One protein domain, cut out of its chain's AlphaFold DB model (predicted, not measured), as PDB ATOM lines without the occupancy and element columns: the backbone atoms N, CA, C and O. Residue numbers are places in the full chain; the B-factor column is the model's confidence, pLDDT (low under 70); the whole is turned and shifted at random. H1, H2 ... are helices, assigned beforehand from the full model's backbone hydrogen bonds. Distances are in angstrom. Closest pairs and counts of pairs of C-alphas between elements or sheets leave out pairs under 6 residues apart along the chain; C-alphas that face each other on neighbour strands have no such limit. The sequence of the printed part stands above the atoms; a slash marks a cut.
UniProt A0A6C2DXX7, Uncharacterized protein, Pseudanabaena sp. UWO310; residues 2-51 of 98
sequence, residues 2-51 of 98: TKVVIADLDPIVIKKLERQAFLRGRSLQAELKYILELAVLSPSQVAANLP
ATOM      1  N   THR A   2      15.213 -43.865   6.523       74.75
ATOM      2  CA  THR A   2      16.002 -44.804   7.335       74.75
ATOM      3  C   THR A   2      17.126 -44.035   8.017       74.75
ATOM      4  O   THR A   2      17.893 -43.345   7.347       74.75
ATOM      5  N   LYS A   3      17.196 -44.103   9.346       78.56
ATOM      6  CA  LYS A   3      18.297 -43.539  10.131       78.56
ATOM      7  C   LYS A   3      19.175 -44.696  10.589       78.56
ATOM      8  O   LYS A   3      18.657 -45.661  11.138       78.56
ATOM      9  N   VAL A   4      20.476 -44.589  10.347       77.25
ATOM     10  CA  VAL A   4      21.478 -45.565  10.786       77.25
ATOM     11  C   VAL A   4      22.465 -44.824  11.674       77.25
ATOM     12  O   VAL A   4      22.927 -43.743  11.308       77.25
ATOM     13  N   VAL A   5      22.746 -45.386  12.845       83.56
ATOM     14  CA  VAL A   5      23.749 -44.876  13.780       83.56
ATOM     15  C   VAL A   5      24.959 -45.790  13.683       83.56
ATOM     16  O   VAL A   5      24.818 -47.003  13.799       83.56
ATOM     17  N   ILE A   6      26.133 -45.207  13.449       78.25
ATOM     18  CA  ILE A   6      27.405 -45.928  13.477       78.25
ATOM     19  C   ILE A   6      28.105 -45.498  14.764       78.25
ATOM     20  O   ILE A   6      28.503 -44.339  14.886       78.25
ATOM     21  N   ALA A   7      28.166 -46.405  15.736       82.56
ATOM     22  CA  ALA A   7      28.835 -46.190  17.015       82.56
ATOM     23  C   ALA A   7      30.282 -46.712  16.968       82.56
ATOM     24  O   ALA A   7      30.659 -47.400  16.019       82.56
ATOM     25  N   ASP A   8      31.080 -46.347  17.973       84.44
ATOM     26  CA  ASP A   8      32.440 -46.867  18.209       84.44
ATOM     27  C   ASP A   8      33.430 -46.692  17.042       84.44
ATOM     28  O   ASP A   8      34.399 -47.432  16.883       84.44
ATOM     29  N   LEU A   9      33.209 -45.661  16.224       81.94
ATOM     30  CA  LEU A   9      34.152 -45.246  15.191       81.94
ATOM     31  C   LEU A   9      35.410 -44.643  15.821       81.94
ATOM     32  O   LEU A   9      35.332 -43.738  16.654       81.94
ATOM     33  N   ASP A  10      36.570 -45.088  15.341       91.06
ATOM     34  CA  ASP A  10      37.860 -44.523  15.725       91.06
ATOM     35  C   ASP A  10      37.866 -42.988  15.502       91.06
ATOM     36  O   ASP A  10      37.598 -42.519  14.385       91.06
ATOM     37  N   PRO A  11      38.204 -42.176  16.526       88.31
ATOM     38  CA  PRO A  11      38.258 -40.718  16.418       88.31
ATOM     39  C   PRO A  11      39.159 -40.193  15.290       88.31
ATOM     40  O   PRO A  11      38.908 -39.122  14.729       88.31
ATOM     41  N   ILE A  12      40.214 -40.928  14.933       90.38
ATOM     42  CA  ILE A  12      41.110 -40.597  13.821       90.38
ATOM     43  C   ILE A  12      40.365 -40.726  12.490       90.38
ATOM     44  O   ILE A  12      40.528 -39.881  11.603       90.38
ATOM     45  N   VAL A  13      39.537 -41.761  12.346       86.81
ATOM     46  CA  VAL A  13      38.717 -41.983  11.150       86.81
ATOM     47  C   VAL A  13      37.671 -40.879  11.022       86.81
ATOM     48  O   VAL A  13      37.535 -40.307   9.940       86.81
ATOM     49  N   ILE A  14      37.019 -40.499  12.126       89.31
ATOM     50  CA  ILE A  14      36.054 -39.388  12.153       89.31
ATOM     51  C   ILE A  14      36.710 -38.092  11.660       89.31
ATOM     52  O   ILE A  14      36.234 -37.494  10.696       89.31
ATOM     53  N   LYS A  15      37.865 -37.707  12.224       91.44
ATOM     54  CA  LYS A  15      38.582 -36.484  11.812       91.44
ATOM     55  C   LYS A  15      38.984 -36.487  10.337       91.44
ATOM     56  O   LYS A  15      38.949 -35.446   9.678       91.44
ATOM     57  N   LYS A  16      39.395 -37.641   9.801       92.25
ATOM     58  CA  LYS A  16      39.727 -37.771   8.373       92.25
ATOM     59  C   LYS A  16      38.494 -37.573   7.495       92.25
ATOM     60  O   LYS A  16      38.577 -36.840   6.511       92.25
ATOM     61  N   LEU A  17      37.368 -38.182   7.863       90.62
ATOM     62  CA  LEU A  17      36.110 -38.061   7.126       90.62
ATOM     63  C   LEU A  17      35.556 -36.634   7.171       90.62
ATOM     64  O   LEU A  17      35.128 -36.119   6.142       90.62
ATOM     65  N   GLU A  18      35.637 -35.960   8.318       92.62
ATOM     66  CA  GLU A  18      35.261 -34.547   8.449       92.62
ATOM     67  C   GLU A  18      36.111 -33.653   7.548       92.62
ATOM     68  O   GLU A  18      35.582 -32.832   6.799       92.62
ATOM     69  N   ARG A  19      37.434 -33.852   7.560       91.81
ATOM     70  CA  ARG A  19      38.347 -33.112   6.685       91.81
ATOM     71  C   ARG A  19      38.032 -33.361   5.213       91.81
ATOM     72  O   ARG A  19      38.041 -32.421   4.422       91.81
ATOM     73  N   GLN A  20      37.758 -34.605   4.833       89.38
ATOM     74  CA  GLN A  20      37.411 -34.959   3.460       89.38
ATOM     75  C   GLN A  20      36.088 -34.321   3.024       89.38
ATOM     76  O   GLN A  20      36.022 -33.748   1.935       89.38
ATOM     77  N   ALA A  21      35.065 -34.367   3.879       92.62
ATOM     78  CA  ALA A  21      33.778 -33.728   3.631       92.62
ATOM     79  C   ALA A  21      33.942 -32.211   3.450       92.62
ATOM     80  O   ALA A  21      33.458 -31.655   2.464       92.62
ATOM     81  N   PHE A  22      34.723 -31.565   4.325       93.38
ATOM     82  CA  PHE A  22      35.044 -30.141   4.234       93.38
ATOM     83  C   PHE A  22      35.737 -29.780   2.914       93.38
ATOM     84  O   PHE A  22      35.285 -28.881   2.209       93.38
ATOM     85  N   LEU A  23      36.788 -30.517   2.530       91.94
ATOM     86  CA  LEU A  23      37.514 -30.288   1.274       91.94
ATOM     87  C   LEU A  23      36.627 -30.449   0.033       91.94
ATOM     88  O   LEU A  23      36.891 -29.839  -0.998       91.94
ATOM     89  N   ARG A  24      35.578 -31.270   0.128       89.38
ATOM     90  CA  ARG A  24      34.611 -31.510  -0.950       89.38
ATOM     91  C   ARG A  24      33.377 -30.608  -0.871       89.38
ATOM     92  O   ARG A  24      32.473 -30.773  -1.687       89.38
ATOM     93  N   GLY A  25      33.320 -29.681   0.088       92.75
ATOM     94  CA  GLY A  25      32.185 -28.775   0.282       92.75
ATOM     95  C   GLY A  25      30.888 -29.490   0.674       92.75
ATOM     96  O   GLY A  25      29.801 -29.028   0.338       92.75
ATOM     97  N   ARG A  26      30.988 -30.646   1.340       91.75
ATOM     98  CA  ARG A  26      29.856 -31.488   1.746       91.75
ATOM     99  C   ARG A  26      29.770 -31.575   3.264       91.75
ATOM    100  O   ARG A  26      30.764 -31.429   3.970       91.75
ATOM    101  N   SER A  27      28.576 -31.865   3.778       94.56
ATOM    102  CA  SER A  27      28.441 -32.283   5.173       94.56
ATOM    103  C   SER A  27      29.011 -33.691   5.360       94.56
ATOM    104  O   SER A  27      29.011 -34.498   4.427       94.56
ATOM    105  N   LEU A  28      29.439 -34.015   6.583       90.12
ATOM    106  CA  LEU A  28      29.912 -35.359   6.928       90.12
ATOM    107  C   LEU A  28      28.876 -36.436   6.564       90.12
ATOM    108  O   LEU A  28      29.219 -37.464   5.993       90.12
ATOM    109  N   GLN A  29      27.592 -36.169   6.823       89.62
ATOM    110  CA  GLN A  29      26.505 -37.086   6.478       89.62
ATOM    111  C   GLN A  29      26.353 -37.276   4.961       89.62
ATOM    112  O   GLN A  29      26.116 -38.395   4.508       89.62
ATOM    113  N   ALA A  30      26.482 -36.205   4.171       88.69
ATOM    114  CA  ALA A  30      26.412 -36.295   2.715       88.69
ATOM    115  C   ALA A  30      27.607 -37.068   2.137       88.69
ATOM    116  O   ALA A  30      27.438 -37.839   1.195       88.69
ATOM    117  N   GLU A  31      28.793 -36.906   2.724       86.62
ATOM    118  CA  GLU A  31      29.983 -37.654   2.323       86.62
ATOM    119  C   GLU A  31      29.881 -39.136   2.702       86.62
ATOM    120  O   GLU A  31      30.142 -39.994   1.864       86.62
ATOM    121  N   LEU A  32      29.407 -39.457   3.911       89.12
ATOM    122  CA  LEU A  32      29.142 -40.838   4.328       89.12
ATOM    123  C   LEU A  32      28.120 -41.522   3.416       89.12
ATOM    124  O   LEU A  32      28.340 -42.649   2.980       89.12
ATOM    125  N   LYS A  33      27.027 -40.827   3.084       88.00
ATOM    126  CA  LYS A  33      26.027 -41.333   2.141       88.00
ATOM    127  C   LYS A  33      26.657 -41.633   0.780       88.00
ATOM    128  O   LYS A  33      26.467 -42.725   0.262       88.00
ATOM    129  N   TYR A  34      27.449 -40.706   0.247       86.25
ATOM    130  CA  TYR A  34      28.136 -40.880  -1.030       86.25
ATOM    131  C   TYR A  34      29.126 -42.053  -1.016       86.25
ATOM    132  O   TYR A  34      29.148 -42.844  -1.953       86.25
ATOM    133  N   ILE A  35      29.917 -42.207   0.049       83.38
ATOM    134  CA  ILE A  35      30.860 -43.326   0.197       83.38
ATOM    135  C   ILE A  35      30.113 -44.664   0.225       83.38
ATOM    136  O   ILE A  35      30.525 -45.610  -0.445       83.38
ATOM    137  N   LEU A  36      29.007 -44.745   0.966       84.19
ATOM    138  CA  LEU A  36      28.192 -45.957   1.042       84.19
ATOM    139  C   LEU A  36      27.512 -46.268  -0.299       84.19
ATOM    140  O   LEU A  36      27.496 -47.422  -0.717       84.19
ATOM    141  N   GLU A  37      27.014 -45.254  -1.008       82.81
ATOM    142  CA  GLU A  37      26.464 -45.405  -2.361       82.81
ATOM    143  C   GLU A  37      27.524 -45.905  -3.347       82.81
ATOM    144  O   GLU A  37      27.269 -46.843  -4.102       82.81
ATOM    145  N   LEU A  38      28.739 -45.349  -3.300       76.75
ATOM    146  CA  LEU A  38      29.858 -45.841  -4.099       76.75
ATOM    147  C   LEU A  38      30.203 -47.292  -3.765       76.75
ATOM    148  O   LEU A  38      30.424 -48.076  -4.683       76.75
ATOM    149  N   ALA A  39      30.230 -47.666  -2.484       70.50
ATOM    150  CA  ALA A  39      30.540 -49.028  -2.057       70.50
ATOM    151  C   ALA A  39      29.492 -50.042  -2.553       70.50
ATOM    152  O   ALA A  39      29.857 -51.138  -2.976       70.50
ATOM    153  N   VAL A  40      28.210 -49.661  -2.573       69.75
ATOM    154  CA  VAL A  40      27.117 -50.495  -3.106       69.75
ATOM    155  C   VAL A  40      27.195 -50.626  -4.631       69.75
ATOM    156  O   VAL A  40      26.940 -51.702  -5.165       69.75
ATOM    157  N   LEU A  41      27.580 -49.560  -5.337       64.50
ATOM    158  CA  LEU A  41      27.751 -49.574  -6.796       64.50
ATOM    159  C   LEU A  41      29.059 -50.251  -7.244       64.50
ATOM    160  O   LEU A  41      29.189 -50.624  -8.409       64.50
ATOM    161  N   SER A  42      30.023 -50.420  -6.334       52.81
ATOM    162  CA  SER A  42      31.400 -50.804  -6.656       52.81
ATOM    163  C   SER A  42      31.968 -51.987  -5.851       52.81
ATOM    164  O   SER A  42      33.124 -51.891  -5.424       52.81
ATOM    165  N   PRO A  43      31.291 -53.145  -5.695       52.31
ATOM    166  CA  PRO A  43      31.956 -54.332  -5.143       52.31
ATOM    167  C   PRO A  43      33.211 -54.735  -5.945       52.31
ATOM    168  O   PRO A  43      34.120 -55.360  -5.413       52.31
ATOM    169  N   SER A  44      33.284 -54.333  -7.222       51.22
ATOM    170  CA  SER A  44      34.385 -54.650  -8.139       51.22
ATOM    171  C   SER A  44      35.484 -53.578  -8.248       51.22
ATOM    172  O   SER A  44      36.535 -53.890  -8.800       51.22
ATOM    173  N   GLN A  45      35.290 -52.335  -7.778       48.09
ATOM    174  CA  GLN A  45      36.263 -51.244  -8.026       48.09
ATOM    175  C   GLN A  45      37.064 -50.821  -6.787       48.09
ATOM    176  O   GLN A  45      38.150 -50.266  -6.934       48.09
ATOM    177  N   VAL A  46      36.614 -51.144  -5.567       47.56
ATOM    178  CA  VAL A  46      37.442 -50.937  -4.359       47.56
ATOM    179  C   VAL A  46      38.654 -51.884  -4.355       47.56
ATOM    180  O   VAL A  46      39.730 -51.501  -3.913       47.56
ATOM    181  N   ALA A  47      38.528 -53.072  -4.959       49.62
ATOM    182  CA  ALA A  47      39.649 -53.988  -5.184       49.62
ATOM    183  C   ALA A  47      40.629 -53.524  -6.285       49.62
ATOM    184  O   ALA A  47      41.737 -54.042  -6.356       49.62
ATOM    185  N   ALA A  48      40.249 -52.558  -7.132       50.94
ATOM    186  CA  ALA A  48      41.066 -52.120  -8.268       50.94
ATOM    187  C   ALA A  48      42.062 -50.994  -7.928       50.94
ATOM    188  O   ALA A  48      43.009 -50.782  -8.676       50.94
ATOM    189  N   ASN A  49      41.861 -50.280  -6.810       47.91
ATOM    190  CA  ASN A  49      42.715 -49.162  -6.376       47.91
ATOM    191  C   ASN A  49      43.479 -49.419  -5.069       47.91
ATOM    192  O   ASN A  49      44.247 -48.556  -4.641       47.91
ATOM    193  N   LEU A  50      43.314 -50.585  -4.432       49.62
ATOM    194  CA  LEU A  50      44.376 -51.056  -3.549       49.62
ATOM    195  C   LEU A  50      45.529 -51.493  -4.457       49.62
ATOM    196  O   LEU A  50      45.268 -52.238  -5.404       49.62
ATOM    197  N   PRO A  51      46.780 -51.061  -4.211       54.12
ATOM    198  CA  PRO A  51      47.910 -51.697  -4.869       54.12
ATOM    199  C   PRO A  51      47.770 -53.194  -4.604       54.12
ATOM    200  O   PRO A  51      47.746 -53.618  -3.447       54.12
TER     201      PRO A  51
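AT A GLANCE: This is residues 2 to 51 of the 98 residues of an uncharacterized protein of Pseudanabaena sp. UWO310 (UniProt A0A6C2DXX7). The longest helix, H2, makes a corner with H1, a loose L, and the short H3 lies past the other end of H2. Residues 2 to 13, of which 11 to 13 belong to H1, stick out. The printed part has 50 residues with three named helices, H1, H2, H3, and no named strand: all helix, loose, radius of gyration of the C-alphas 12.2 A, spans 27 by 26 by 24 A.

HOW THE PARTS SIT: H2, residues 28 to 41, touches H1, residues 11 to 23, about perpendicular at 87 degrees; the closest C-alphas, of Ala 21 and Leu 28, are 5.3 A apart. H1 touches with residues 17 to 22 alone, H2 with 28 to 31 alone. H3, residues 46 to 49, is close to H2 but not clearly touching; the closest C-alphas, of Ala 39 and Val 46, are 7.5 A apart. H1 and H3 are apart. In H1 and H2 every O i to N i+4 pair is within hydrogen-bond range; H3 is too short for one, and its one O i to N i+3 pair is not within range.

IN THESE COORDINATES: H2 spans 19.9 A, H1 18.4 A and H3 5.9 A, first to last C-alpha. C-alpha 11 is at (38.258, -40.718, 16.418), C-alpha 49 at (42.715, -49.162, -6.376).

THE WHOLE: The C-alphas farthest apart, of Thr 2 and Pro 51, are 34.9 A apart. The printed part has no cut, and both links are tight. Residues 40 to 51 have pLDDT under 70.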